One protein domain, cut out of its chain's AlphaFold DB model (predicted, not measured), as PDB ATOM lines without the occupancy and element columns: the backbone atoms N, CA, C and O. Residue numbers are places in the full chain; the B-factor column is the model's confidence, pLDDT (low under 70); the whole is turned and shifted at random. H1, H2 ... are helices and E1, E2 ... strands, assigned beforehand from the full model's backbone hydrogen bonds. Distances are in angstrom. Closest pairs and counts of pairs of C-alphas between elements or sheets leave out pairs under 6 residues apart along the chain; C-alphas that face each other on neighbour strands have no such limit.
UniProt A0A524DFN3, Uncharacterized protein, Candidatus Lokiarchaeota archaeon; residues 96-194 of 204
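This is residues 96 to 194 of the 204 residues of an uncharacterized protein of Candidatus Lokiarchaeota archaeon (UniProt A0A524DFN3). A strongly twisted sheet of five strands forms a slab with the helix H3 packed over one face, while the short helix H2 lies on the same face by the edge strand E1. On the side of the sheet away from H3, residues 103 to 114 make a long loop leading to the short helix H1, which only grazes the sheet. The 99 printed residues include three named helices and five named strands, along the chain E1, H1, H2, E2, E3, H3, E4, E5; the class is mixed, helices and strands. The sheet's order is E1, E5, E4, E2, E3, all antiparallel. The whole is compact and rounded, with a radius of gyration of the C-alphas of 12.4 A and spans of 36 by 27 by 22 A.

E4, residues 173 to 181, and E5, residues 186 to 193, form a hairpin at 157 degrees, with N 177 and O 189 2.8 A apart, within hydrogen-bond range. Beside E5, the edge strand E1, residues 96 to 102, is antiparallel at 165 degrees, with N 98 and O 190 within range at 2.9 A. On the other side of E4 comes E2, residues 132 to 140, antiparallel at 157 degrees, with N 138 and O 176 within range at 2.8 A. E2 bends by 66 degrees at residue 135, and forms a hairpin with the edge strand E3, residues 146 to 149, at 135 degrees, with N 149 and O 137 within range at 2.8 A. H3, residues 160 to 170, is on the sheet, and the two make two layers, a helix on one face of a sheet; its closest C-alphas to E5 are those of Phe 168 and Lys 193, 6.6 A apart. E3, H3 and E4 form a split strand-helix-strand unit, two strands running the same way with E2 between them, and its crossover is right-handed. H2, residues 123 to 126, is on the same face as H3 at a height over the sheet of 7.1 A. H2 and H3 only just touch, with 3 pairs of C-alphas within 8 A, the closest those of Phe 126 and Lys 161 at 5.3 A. H1, residues 115 to 118, only grazes the sheet with its residues 115 to 116, and is apart from H3. Every O i to N i+4 pair is within hydrogen-bond range in H3; H1 and H2 are too short for such a pair.

E1 begins at C-alpha 96 (-73.554, 31.137, 15.028) and is 19.4 A long. E2 measures 22.3 A, E4 24.4 A and E5 22.9 A. H3 measures 15.8 A from C-alpha 160 (-85.637, 26.799, 20.753) to C-alpha 170. E5 ends at C-alpha 193 (-69.358, 26.700, 17.730).

The two C-alphas farthest apart are those of Glu 129 and His 143, at 36.5 A. The printed part has no cut, and the link from E1 to H1 is long, with 12 residues. The mean pLDDT of the printed part is 78.4; 24 residues are under 70, among them residues 110 to 123 and 141 to 145.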
ATOM      1  N   LEU A  96     -72.519  30.801  16.010       66.62
ATOM      2  CA  LEU A  96     -73.554  31.137  15.028       66.62
ATOM      3  C   LEU A  96     -74.730  30.183  15.212       66.62
ATOM      4  O   LEU A  96     -74.548  28.971  15.124       66.62
ATOM      5  N   ALA A  97     -75.932  30.723  15.397       71.31
ATOM      6  CA  ALA A  97     -77.173  29.962  15.340       71.31
ATOM      7  C   ALA A  97     -78.080  30.547  14.252       71.31
ATOM      8  O   ALA A  97     -78.294  31.755  14.194       71.31
ATOM      9  N   ARG A  98     -78.621  29.692  13.385       72.31
ATOM     10  CA  ARG A  98     -79.642  30.044  12.387       72.31
ATOM     11  C   ARG A  98     -80.772  29.038  12.478       72.31
ATOM     12  O   ARG A  98     -80.502  27.852  12.612       72.31
ATOM     13  N   ALA A  99     -82.012  29.495  12.374       77.25
ATOM     14  CA  ALA A  99     -83.192  28.641  12.398       77.25
ATOM     15  C   ALA A  99     -84.133  29.002  11.245       77.25
ATOM     16  O   ALA A  99     -84.200  30.164  10.843       77.25
ATOM     17  N   PHE A 100     -84.849  28.014  10.714       79.50
ATOM     18  CA  PHE A 100     -85.825  28.185   9.639       79.50
ATOM     19  C   PHE A 100     -86.900  27.098   9.688       79.50
ATOM     20  O   PHE A 100     -86.658  26.001  10.183       79.50
ATOM     21  N   TYR A 101     -88.093  27.391   9.171       83.50
ATOM     22  CA  TYR A 101     -89.152  26.390   9.025       83.50
ATOM     23  C   TYR A 101     -88.870  25.446   7.849       83.50
ATOM     24  O   TYR A 101     -88.337  25.866   6.823       83.50
ATOM     25  N   CYS A 102     -89.292  24.190   7.975       81.44
ATOM     26  CA  CYS A 102     -89.294  23.215   6.886       81.44
ATOM     27  C   CYS A 102     -90.626  22.447   6.818       81.44
ATOM     28  O   CYS A 102     -91.347  22.319   7.810       81.44
ATOM     29  N   SER A 103     -90.968  21.933   5.636       79.50
ATOM     30  CA  SER A 103     -92.111  21.028   5.422       79.50
ATOM     31  C   SER A 103     -91.833  19.626   5.975       79.50
ATOM     32  O   SER A 103     -92.703  18.975   6.563       79.50
ATOM     33  N   GLU A 104     -90.595  19.167   5.825       83.69
ATOM     34  CA  GLU A 104     -90.116  17.848   6.214       83.69
ATOM     35  C   GLU A 104     -88.673  17.898   6.712       83.69
ATOM     36  O   GLU A 104     -87.933  18.850   6.451       83.69
ATOM     37  N   PHE A 105     -88.287  16.877   7.477       84.25
ATOM     38  CA  PHE A 105     -86.884  16.665   7.784       84.25
ATOM     39  C   PHE A 105     -86.266  15.864   6.650       84.25
ATOM     40  O   PHE A 105     -86.845  14.880   6.200       84.25
ATOM     41  N   LEU A 106     -85.075  16.274   6.238       75.38
ATOM     42  CA  LEU A 106     -84.251  15.496   5.328       75.38
ATOM     43  C   LEU A 106     -83.872  14.166   5.999       75.38
ATOM     44  O   LEU A 106     -83.785  14.091   7.227       75.38
ATOM     45  N   ASP A 107     -83.612  13.127   5.209       77.12
ATOM     46  CA  ASP A 107     -82.971  11.912   5.725       77.12
ATOM     47  C   ASP A 107     -81.448  12.049   5.724       77.12
ATOM     48  O   ASP A 107     -80.806  11.776   6.738       77.12
ATOM     49  N   ASN A 108     -80.897  12.590   4.635       72.31
ATOM     50  CA  ASN A 108     -79.487  12.930   4.483       72.31
ATOM     51  C   ASN A 108     -79.341  14.402   4.083       72.31
ATOM     52  O   ASN A 108     -80.118  14.905   3.264       72.31
ATOM     53  N   ILE A 109     -78.318  15.069   4.620       70.00
ATOM     54  CA  ILE A 109     -77.898  16.397   4.165       70.00
ATOM     55  C   ILE A 109     -76.723  16.205   3.205       70.00
ATOM     56  O   ILE A 109     -75.689  15.666   3.590       70.00
ATOM     57  N   THR A 110     -76.878  16.646   1.960       61.12
ATOM     58  CA  THR A 110     -75.806  16.608   0.950       61.12
ATOM     59  C   THR A 110     -75.323  18.019   0.640       61.12
ATOM     60  O   THR A 110     -76.104  18.969   0.707       61.12
ATOM     61  N   GLU A 111     -74.066  18.169   0.222       50.84
ATOM     62  CA  GLU A 111     -73.493  19.468  -0.182       50.84
ATOM     63  C   GLU A 111     -74.306  20.186  -1.277       50.84
ATOM     64  O   GLU A 111     -74.265  21.409  -1.399       50.84
ATOM     65  N   LYS A 112     -75.098  19.438  -2.057       45.28
ATOM     66  CA  LYS A 112     -75.955  19.967  -3.127       45.28
ATOM     67  C   LYS A 112     -77.246  20.638  -2.636       45.28
ATOM     68  O   LYS A 112     -77.968  21.212  -3.452       45.28
ATOM     69  N   GLN A 113     -77.552  20.632  -1.337       53.25
ATOM     70  CA  GLN A 113     -78.688  21.380  -0.790       53.25
ATOM     71  C   GLN A 113     -78.322  22.848  -0.533       53.25
ATOM     72  O   GLN A 113     -77.967  23.253   0.574       53.25
ATOM     73  N   GLN A 114     -78.525  23.666  -1.572       46.38
ATOM     74  CA  GLN A 114     -78.374  25.131  -1.580       46.38
ATOM     75  C   GLN A 114     -79.127  25.873  -0.449       46.38
ATOM     76  O   GLN A 114     -78.848  27.048  -0.202       46.38
ATOM     77  N   LEU A 115     -80.043  25.204   0.271       47.59
ATOM     78  CA  LEU A 115     -80.738  25.750   1.442       47.59
ATOM     79  C   LEU A 115     -79.776  26.255   2.531       47.59
ATOM     80  O   LEU A 115     -79.934  27.380   2.992       47.59
ATOM     81  N   LEU A 116     -78.765  25.482   2.946       50.16
ATOM     82  CA  LEU A 116     -77.978  25.851   4.141       50.16
ATOM     83  C   LEU A 116     -77.136  27.128   3.959       50.16
ATOM     84  O   LEU A 116     -76.867  27.834   4.931       50.16
ATOM     85  N   ASN A 117     -76.768  27.462   2.720       42.75
ATOM     86  CA  ASN A 117     -75.934  28.626   2.411       42.75
ATOM     87  C   ASN A 117     -76.734  29.911   2.121       42.75
ATOM     88  O   ASN A 117     -76.142  30.987   2.090       42.75
ATOM     89  N   SER A 118     -78.054  29.821   1.917       42.00
ATOM     90  CA  SER A 118     -78.899  30.935   1.445       42.00
ATOM     91  C   SER A 118     -79.846  31.522   2.501       42.00
ATOM     92  O   SER A 118     -80.520  32.516   2.235       42.00
ATOM     93  N   ILE A 119     -79.902  30.943   3.704       45.72
ATOM     94  CA  ILE A 119     -80.926  31.273   4.705       45.72
ATOM     95  C   ILE A 119     -80.450  32.356   5.698       45.72
ATOM     96  O   ILE A 119     -79.407  32.181   6.342       45.72
ATOM     97  N   PRO A 120     -81.211  33.459   5.872       48.62
ATOM     98  CA  PRO A 120     -80.931  34.485   6.875       48.62
ATOM     99  C   PRO A 120     -81.273  34.019   8.301       48.62
ATOM    100  O   PRO A 120     -82.034  33.081   8.524       48.62
ATOM    101  N   GLU A 121     -80.720  34.712   9.295       54.78
ATOM    102  CA  GLU A 121     -80.978  34.471  10.718       54.78
ATOM    103  C   GLU A 121     -82.429  34.837  11.098       54.78
ATOM    104  O   GLU A 121     -82.755  36.008  11.298       54.78
ATOM    105  N   SER A 122     -83.321  33.843  11.215       65.06
ATOM    106  CA  SER A 122     -84.696  34.077  11.683       65.06
ATOM    107  C   SER A 122     -84.744  34.262  13.203       65.06
ATOM    108  O   SER A 122     -84.858  33.302  13.969       65.06
ATOM    109  N   LYS A 123     -84.690  35.523  13.645       67.44
ATOM    110  CA  LYS A 123     -84.846  35.898  15.062       67.44
ATOM    111  C   LYS A 123     -86.185  35.447  15.650       67.44
ATOM    112  O   LYS A 123     -86.226  35.052  16.811       67.44
ATOM    113  N   GLU A 124     -87.243  35.439  14.837       81.50
ATOM    114  CA  GLU A 124     -88.596  35.036  15.241       81.50
ATOM    115  C   GLU A 124     -88.640  33.622  15.831       81.50
ATOM    116  O   GLU A 124     -89.290  33.407  16.853       81.50
ATOM    117  N   ILE A 125     -87.916  32.667  15.231       82.69
ATOM    118  CA  ILE A 125     -87.917  31.266  15.679       82.69
ATOM    119  C   ILE A 125     -87.198  31.108  17.028       82.69
ATOM    120  O   ILE A 125     -87.620  30.305  17.858       82.69
ATOM    121  N   PHE A 126     -86.160  31.908  17.290       82.19
ATOM    122  CA  PHE A 126     -85.464  31.921  18.581       82.19
ATOM    123  C   PHE A 126     -86.258  32.605  19.705       82.19
ATOM    124  O   PHE A 126     -85.966  32.360  20.873       82.19
ATOM    125  N   SER A 127     -87.263  33.423  19.372       85.81
ATOM    126  CA  SER A 127     -88.213  34.028  20.324       85.81
ATOM    127  C   SER A 127     -89.490  33.206  20.556       85.81
ATOM    128  O   SER A 127     -90.440  33.704  21.157       85.81
ATOM    129  N   LEU A 128     -89.560  31.964  20.063       87.06
ATOM    130  CA  LEU A 128     -90.718  31.098  20.287       87.06
ATOM    131  C   LEU A 128     -90.683  30.483  21.694       87.06
ATOM    132  O   LEU A 128     -89.955  29.519  21.939       87.06
ATOM    133  N   GLU A 129     -91.551  30.991  22.565       91.62
ATOM    134  CA  GLU A 129     -91.892  30.417  23.875       91.62
ATOM    135  C   GLU A 129     -92.775  29.160  23.706       91.62
ATOM    136  O   GLU A 129     -93.959  29.145  24.048       91.62
ATOM    137  N   GLN A 130     -92.234  28.116  23.068       93.62
ATOM    138  CA  GLN A 130     -92.912  26.827  22.912       93.62
ATOM    139  C   GLN A 130     -91.929  25.656  22.872       93.62
ATOM    140  O   GLN A 130     -90.879  25.728  22.222       93.62
ATOM    141  N   THR A 131     -92.355  24.540  23.464       95.00
ATOM    142  CA  THR A 131     -91.569  23.311  23.544       95.00
ATOM    143  C   THR A 131     -91.141  22.816  22.156       95.00
ATOM    144  O   THR A 131     -91.956  22.752  21.224       95.00
ATOM    145  N   VAL A 132     -89.870  22.431  22.033       95.81
ATOM    146  CA  VAL A 132     -89.263  21.839  20.833       95.81
ATOM    147  C   VAL A 132     -88.633  20.488  21.165       95.81
ATOM    148  O   VAL A 132     -87.937  20.355  22.168       95.81
ATOM    149  N   THR A 133     -88.851  19.495  20.307       97.38
ATOM    150  CA  THR A 133     -88.255  18.153  20.407       97.38
ATOM    151  C   THR A 133     -87.255  17.932  19.279       97.38
ATOM    152  O   THR A 133     -87.584  18.170  18.115       97.38
ATOM    153  N   ILE A 134     -86.054  17.435  19.578       95.94
ATOM    154  CA  ILE A 134     -85.066  17.056  18.556       95.94
ATOM    155  C   ILE A 134     -85.530  15.764  17.869       95.94
ATOM    156  O   ILE A 134     -85.692  14.733  18.510       95.94
ATOM    157  N   LYS A 135     -85.733  15.798  16.549       95.75
ATOM    158  CA  LYS A 135     -86.174  14.654  15.727       95.75
ATOM    159  C   LYS A 135     -85.097  14.113  14.791       95.75
ATOM    160  O   LYS A 135     -85.123  12.938  14.433       95.75
ATOM    161  N   LYS A 136     -84.151  14.958  14.391       93.38
ATOM    162  CA  LYS A 136     -82.953  14.581  13.633       93.38
ATOM    163  C   LYS A 136     -81.778  15.431  14.108       93.38
ATOM    164  O   LYS A 136     -81.965  16.586  14.491       93.38
ATOM    165  N   MET A 137     -80.570  14.899  14.004       91.94
ATOM    166  CA  MET A 137     -79.338  15.655  14.189       91.94
ATOM    167  C   MET A 137     -78.295  15.166  13.188       91.94
ATOM    168  O   MET A 137     -78.189  13.970  12.932       91.94
ATOM    169  N   TRP A 138     -77.500  16.092  12.664       89.19
ATOM    170  CA  TRP A 138     -76.316  15.808  11.865       89.19
ATOM    171  C   TRP A 138     -75.146  16.638  12.372       89.19
ATOM    172  O   TRP A 138     -75.315  17.798  12.754       89.19
ATOM    173  N   LYS A 139     -73.945  16.067  12.330       84.06
ATOM    174  CA  LYS A 139     -72.695  16.794  12.550       84.06
ATOM    175  C   LYS A 139     -71.860  16.713  11.277       84.06
ATOM    176  O   LYS A 139     -71.708  15.631  10.716       84.06
ATOM    177  N   LYS A 140     -71.332  17.853  10.828       72.19
ATOM    178  CA  LYS A 140     -70.388  17.886   9.709       72.19
ATOM    179  C   LYS A 140     -69.091  17.193  10.144       72.19
ATOM    180  O   LYS A 140     -68.583  17.473  11.235       72.19
ATOM    181  N   ASN A 141     -68.589  16.259   9.344       62.12
ATOM    182  CA  ASN A 141     -67.256  15.695   9.520       62.12
ATOM    183  C   ASN A 141     -66.205  16.629   8.866       62.12
ATOM    184  O   ASN A 141     -66.481  17.799   8.621       62.12
ATOM    185  N   ILE A 142     -64.979  16.139   8.675       53.03
ATOM    186  CA  ILE A 142     -63.894  16.879   7.983       53.03
ATOM    187  C   ILE A 142     -63.951  16.807   6.464       53.03
ATOM    188  O   ILE A 142     -63.403  17.677   5.803       53.03
ATOM    189  N   HIS A 143     -64.598  15.779   5.923       52.09
ATOM    190  CA  HIS A 143     -64.794  15.591   4.489       52.09
ATOM    191  C   HIS A 143     -65.985  16.422   3.989       52.09
ATOM    192  O   HIS A 143     -66.559  16.135   2.950       52.09
ATOM    193  N   ASP A 144     -66.393  17.413   4.786       52.94
ATOM    194  CA  ASP A 144     -67.574  18.254   4.633       52.94
ATOM    195  C   ASP A 144     -68.942  17.533   4.586       52.94
ATOM    196  O   ASP A 144     -69.990  18.177   4.467       52.94
ATOM    197  N   GLU A 145     -68.970  16.223   4.844       66.44
ATOM    198  CA  GLU A 145     -70.178  15.396   4.879       66.44
ATOM    199  C   GLU A 145     -70.947  15.544   6.200       66.44
ATOM    200  O   GLU A 145     -70.376  15.589   7.293       66.44
ATOM    201  N   TYR A 146     -72.277  15.536   6.130       76.25
ATOM    202  CA  TYR A 146     -73.144  15.571   7.308       76.25
ATOM    203  C   TYR A 146     -73.522  14.163   7.772       76.25
ATOM    204  O   TYR A 146     -74.411  13.521   7.212       76.25
ATOM    205  N   ILE A 147     -72.896  13.710   8.857       82.88
ATOM    206  CA  ILE A 147     -73.150  12.395   9.450       82.88
ATOM    207  C   ILE A 147     -74.281  12.498  10.475       82.88
ATOM    208  O   ILE A 147     -74.232  13.335  11.381       82.88
ATOM    209  N   ALA A 148     -75.297  11.641  10.349       88.88
ATOM    210  CA  ALA A 148     -76.404  11.564  11.300       88.88
ATOM    211  C   ALA A 148     -75.900  11.230  12.716       88.88
ATOM    212  O   ALA A 148     -74.983  10.428  12.888       88.88
ATOM    213  N   GLN A 149     -76.483  11.862  13.732       88.75
ATOM    214  CA  GLN A 149     -76.186  11.638  15.147       88.75
ATOM    215  C   GLN A 149     -77.483  11.292  15.882       88.75
ATOM    216  O   GLN A 149     -78.546  11.834  15.572       88.75
ATOM    217  N   TYR A 150     -77.388  10.386  16.853       88.81
ATOM    218  CA  TYR A 150     -78.549   9.771  17.507       88.81
ATOM    219  C   TYR A 150     -78.626  10.055  19.015       88.81
ATOM    220  O   TYR A 150     -79.600   9.685  19.659       88.81
ATOM    221  N   ASP A 151     -77.618  10.720  19.582       82.56
ATOM    222  CA  ASP A 151     -77.414  10.845  21.028       82.56
ATOM    223  C   ASP A 151     -78.365  11.831  21.726       82.56
ATOM    224  O   ASP A 151     -78.572  11.729  22.933       82.56
ATOM    225  N   LEU A 152     -78.973  12.751  20.970       89.88
ATOM    226  CA  LEU A 152     -79.892  13.773  21.489       89.88
ATOM    227  C   LEU A 152     -81.316  13.688  20.918       89.88
ATOM    228  O   LEU A 152     -82.105  14.612  21.096       89.88
ATOM    229  N   LEU A 153     -81.660  12.610  20.207       92.69
ATOM    230  CA  LEU A 153     -82.995  12.463  19.622       92.69
ATOM    231  C   LEU A 153     -84.068  12.277  20.702       92.69
ATOM    232  O   LEU A 153     -83.813  11.729  21.770       92.69
ATOM    233  N   GLU A 154     -85.275  12.755  20.404       96.06
ATOM    234  CA  GLU A 154     -86.459  12.786  21.274       96.06
ATOM    235  C   GLU A 154     -86.312  13.605  22.575       96.06
ATOM    236  O   GLU A 154     -87.292  13.802  23.299       96.06
ATOM    237  N   GLN A 155     -85.140  14.196  22.833       95.25
ATOM    238  CA  GLN A 155     -84.969  15.186  23.895       95.25
ATOM    239  C   GLN A 155     -85.778  16.447  23.577       95.25
ATOM    240  O   GLN A 155     -85.819  16.910  22.432       95.25
ATOM    241  N   SER A 156     -86.439  16.986  24.602       95.88
ATOM    242  CA  SER A 156     -87.345  18.129  24.488       95.88
ATOM    243  C   SER A 156     -86.935  19.251  25.436       95.88
ATOM    244  O   SER A 156     -86.491  18.984  26.550       95.88
ATOM    245  N   TYR A 157     -87.101  20.489  24.979       95.19
ATOM    246  CA  TYR A 157     -86.692  21.724  25.657       95.19
ATOM    247  C   TYR A 157     -87.847  22.718  25.592       95.19
ATOM    248  O   TYR A 157     -88.586  22.707  24.603       95.19
ATOM    249  N   GLU A 158     -88.014  23.591  26.585       94.12
ATOM    250  CA  GLU A 158     -89.169  24.499  26.637       94.12
ATOM    251  C   GLU A 158     -89.114  25.594  25.572       94.12
ATOM    252  O   GLU A 158     -90.156  26.101  25.161       94.12
ATOM    253  N   THR A 159     -87.921  25.922  25.065       91.00
ATOM    254  CA  THR A 159     -87.754  26.857  23.943       91.00
ATOM    255  C   THR A 159     -86.656  26.424  22.973       91.00
ATOM    256  O   THR A 159     -85.707  25.718  23.322       91.00
ATOM    257  N   VAL A 160     -86.722  26.942  21.741       87.12
ATOM    258  CA  VAL A 160     -85.637  26.799  20.753       87.12
ATOM    259  C   VAL A 160     -84.323  27.392  21.276       87.12
ATOM    260  O   VAL A 160     -83.255  26.824  21.054       87.12
ATOM    261  N   LYS A 161     -84.392  28.513  22.002       88.19
ATOM    262  CA  LYS A 161     -83.230  29.192  22.586       88.19
ATOM    263  C   LYS A 161     -82.544  28.353  23.667       88.19
ATOM    264  O   LYS A 161     -81.319  28.277  23.683       88.19
ATOM    265  N   GLU A 162     -83.317  27.713  24.540       87.88
ATOM    266  CA  GLU A 162     -82.803  26.796  25.561       87.88
ATOM    267  C   GLU A 162     -82.077  25.608  24.921       87.88
ATOM    268  O   GLU A 162     -80.917  25.355  25.248       87.88
ATOM    269  N   MET A 163     -82.713  24.952  23.943       92.12
ATOM    270  CA  MET A 163     -82.106  23.859  23.182       92.12
ATOM    271  C   MET A 163     -80.773  24.282  22.551       92.12
ATOM    272  O   MET A 163     -79.770  23.592  22.702       92.12
ATOM    273  N   VAL A 164     -80.725  25.436  21.878       83.62
ATOM    274  CA  VAL A 164     -79.488  25.953  21.267       83.62
ATOM    275  C   VAL A 164     -78.396  26.214  22.309       83.62
ATOM    276  O   VAL A 164     -77.254  25.801  22.105       83.62
ATOM    277  N   ASN A 165     -78.737  26.836  23.440       80.94
ATOM    278  CA  ASN A 165     -77.788  27.089  24.526       80.94
ATOM    279  C   ASN A 165     -77.241  25.788  25.133       80.94
ATOM    280  O   ASN A 165     -76.043  25.702  25.407       80.94
ATOM    281  N   TYR A 166     -78.092  24.772  25.301       82.50
ATOM    282  CA  TYR A 166     -77.680  23.443  25.746       82.50
ATOM    283  C   TYR A 166     -76.719  22.796  24.741       82.50
ATOM    284  O   TYR A 166     -75.614  22.411  25.108       82.50
ATOM    285  N   ILE A 167     -77.070  22.749  23.452       81.50
ATOM    286  CA  ILE A 167     -76.205  22.149  22.424       81.50
ATOM    287  C   ILE A 167     -74.848  22.856  22.361       81.50
ATOM    288  O   ILE A 167     -73.815  22.193  22.261       81.50
ATOM    289  N   PHE A 168     -74.824  24.187  22.477       74.94
ATOM    290  CA  PHE A 168     -73.574  24.935  22.557       74.94
ATOM    291  C   PHE A 168     -72.771  24.650  23.830       74.94
ATOM    292  O   PHE A 168     -71.544  24.710  23.765       74.94
ATOM    293  N   SER A 169     -73.381  24.335  24.975       66.25
ATOM    294  CA  SER A 169     -72.608  23.998  26.180       66.25
ATOM    295  C   SER A 169     -71.910  22.635  26.068       66.25
ATOM    296  O   SER A 169     -70.815  22.490  26.607       66.25
ATOM    297  N   ILE A 170     -72.474  21.685  25.304       70.88
ATOM    298  CA  ILE A 170     -71.958  20.306  25.193       70.88
ATOM    299  C   ILE A 170     -71.275  19.933  23.860       70.88
ATOM    300  O   ILE A 170     -70.648  18.875  23.795       70.88
ATOM    301  N   LYS A 171     -71.383  20.727  22.782       72.00
ATOM    302  CA  LYS A 171     -70.837  20.363  21.455       72.00
ATOM    303  C   LYS A 171     -70.149  21.515  20.708       72.00
ATOM    304  O   LYS A 171     -70.474  22.690  20.868       72.00
ATOM    305  N   THR A 172     -69.215  21.133  19.836       69.81
ATOM    306  CA  THR A 172     -68.436  21.993  18.923       69.81
ATOM    307  C   THR A 172     -68.525  21.513  17.468       69.81
ATOM    308  O   THR A 172     -68.950  20.379  17.199       69.81
ATOM    309  N   GLY A 173     -68.082  22.364  16.540       70.62
ATOM    310  CA  GLY A 173     -68.104  22.156  15.089       70.62
ATOM    311  C   GLY A 173     -69.380  22.698  14.437       70.62
ATOM    312  O   GLY A 173     -70.105  23.498  15.037       70.62
ATOM    313  N   VAL A 174     -69.660  22.251  13.209       75.31
ATOM    314  CA  VAL A 174     -70.903  22.558  12.477       75.31
ATOM    315  C   VAL A 174     -71.930  21.446  12.703       75.31
ATOM    316  O   VAL A 174     -71.668  20.271  12.438       75.31
ATOM    317  N   ILE A 175     -73.111  21.817  13.193       83.81
ATOM    318  CA  ILE A 175     -74.204  20.911  13.569       83.81
ATOM    319  C   ILE A 175     -75.491  21.397  12.899       83.81
ATOM    320  O   ILE A 175     -75.744  22.599  12.832       83.81
ATOM    321  N   VAL A 176     -76.326  20.471  12.430       85.06
ATOM    322  CA  VAL A 176     -77.696  20.760  11.988       85.06
ATOM    323  C   VAL A 176     -78.671  19.919  12.807       85.06
ATOM    324  O   VAL A 176     -78.461  18.723  12.992       85.06
ATOM    325  N   LEU A 177     -79.740  20.539  13.297       89.50
ATOM    326  CA  LEU A 177     -80.807  19.905  14.072       89.50
ATOM    327  C   LEU A 177     -82.125  20.025  13.311       89.50
ATOM    328  O   LEU A 177     -82.478  21.115  12.870       89.50
ATOM    329  N   GLY A 178     -82.870  18.929  13.203       91.69
ATOM    330  CA  GLY A 178     -84.290  18.941  12.860       91.69
ATOM    331  C   GLY A 178     -85.111  18.911  14.143       91.69
ATOM    332  O   GLY A 178     -85.165  17.873  14.798       91.69
ATOM    333  N   GLY A 179     -85.723  20.035  14.511       93.62
ATOM    334  CA  GLY A 179     -86.604  20.162  15.671       93.62
ATOM    335  C   GLY A 179     -88.081  20.165  15.271       93.62
ATOM    336  O   GLY A 179     -88.457  20.750  14.258       93.62
ATOM    337  N   GLN A 180     -88.941  19.534  16.065       96.69
ATOM    338  CA  GLN A 180     -90.394  19.615  15.924       96.69
ATOM    339  C   GLN A 180     -90.975  20.421  17.084       96.69
ATOM    340  O   GLN A 180     -90.769  20.087  18.248       96.69
ATOM    341  N   LEU A 181     -91.702  21.485  16.761       95.12
ATOM    342  CA  LEU A 181     -92.398  22.327  17.726       95.12
ATOM    343  C   LEU A 181     -93.685  21.635  18.194       95.12
ATOM    344  O   LEU A 181     -94.302  20.877  17.439       95.12
ATOM    345  N   LYS A 182     -94.143  21.946  19.411       93.44
ATOM    346  CA  LYS A 182     -95.376  21.398  20.013       93.44
ATOM    347  C   LYS A 182     -96.629  21.533  19.130       93.44
ATOM    348  O   LYS A 182     -97.519  20.691  19.195       93.44
ATOM    349  N   ASN A 183     -96.692  22.559  18.281       91.56
ATOM    350  CA  ASN A 183     -97.775  22.782  17.312       91.56
ATOM    351  C   ASN A 183     -97.648  21.966  16.001       91.56
ATOM    352  O   ASN A 183     -98.398  22.204  15.058       91.56
ATOM    353  N   GLY A 184     -96.682  21.048  15.909       92.25
ATOM    354  CA  GLY A 184     -96.430  20.204  14.739       92.25
ATOM    355  C   GLY A 184     -95.555  20.834  13.650       92.25
ATOM    356  O   GLY A 184     -95.116  20.115  12.750       92.25
ATOM    357  N   LYS A 185     -95.247  22.139  13.715       93.00
ATOM    358  CA  LYS A 185     -94.326  22.781  12.762       93.00
ATOM    359  C   LYS A 185     -92.909  22.233  12.942       93.00
ATOM    360  O   LYS A 185     -92.433  22.068  14.064       93.00
ATOM    361  N   LYS A 186     -92.219  21.993  11.830       92.19
ATOM    362  CA  LYS A 186     -90.829  21.527  11.811       92.19
ATOM    363  C   LYS A 186     -89.896  22.708  11.572       92.19
ATOM    364  O   LYS A 186     -90.209  23.606  10.786       92.19
ATOM    365  N   VAL A 187     -88.763  22.703  12.259       89.31
ATOM    366  CA  VAL A 187     -87.688  23.683  12.112       89.31
ATOM    367  C   VAL A 187     -86.365  22.968  11.868       89.31
ATOM    368  O   VAL A 187     -86.086  21.934  12.470       89.31
ATOM    369  N   LEU A 188     -85.538  23.529  10.995       86.56
ATOM    370  CA  LEU A 188     -84.133  23.169  10.859       86.56
ATOM    371  C   LEU A 188     -83.287  24.278  11.480       86.56
ATOM    372  O   LEU A 188     -83.580  25.463  11.320       86.56
ATOM    373  N   ILE A 189     -82.259  23.885  12.228       85.50
ATOM    374  CA  ILE A 189     -81.410  24.799  12.989       85.50
ATOM    375  C   ILE A 189     -79.955  24.449  12.708       85.50
ATOM    376  O   ILE A 189     -79.518  23.341  13.003       85.50
ATOM    377  N   GLN A 190     -79.208  25.393  12.144       79.06
ATOM    378  CA  GLN A 190     -77.769  25.283  11.938       79.06
ATOM    379  C   GLN A 190     -77.044  25.967  13.098       79.06
ATOM    380  O   GLN A 190     -77.306  27.132  13.402       79.06
ATOM    381  N   LEU A 191     -76.112  25.245  13.707       78.12
ATOM    382  CA  LEU A 191     -75.267  25.699  14.800       78.12
ATOM    383  C   LEU A 191     -73.801  25.593  14.385       78.12
ATOM    384  O   LEU A 191     -73.379  24.587  13.816       78.12
ATOM    385  N   VAL A 192     -73.017  26.618  14.700       72.94
ATOM    386  CA  VAL A 192     -71.555  26.596  14.611       72.94
ATOM    387  C   VAL A 192     -71.014  27.071  15.946       72.94
ATOM    388  O   VAL A 192     -71.406  28.144  16.407       72.94
ATOM    389  N   LYS A 193     -70.133  26.280  16.562       68.81
ATOM    390  CA  LYS A 193     -69.358  26.700  17.730       68.81
ATOM    391  C   LYS A 193     -67.926  26.200  17.629       68.81
ATOM    392  O   LYS A 193     -67.681  24.993  17.594       68.81
ATOM    393  N   THR A 194     -67.000  27.144  17.667       64.56
ATOM    394  CA  THR A 194     -65.557  26.928  17.762       64.56
ATOM    395  C   THR A 194     -65.026  27.557  19.049       64.56
ATOM    396  O   THR A 194     -65.638  28.462  19.614       64.56
TER     397      THR A 194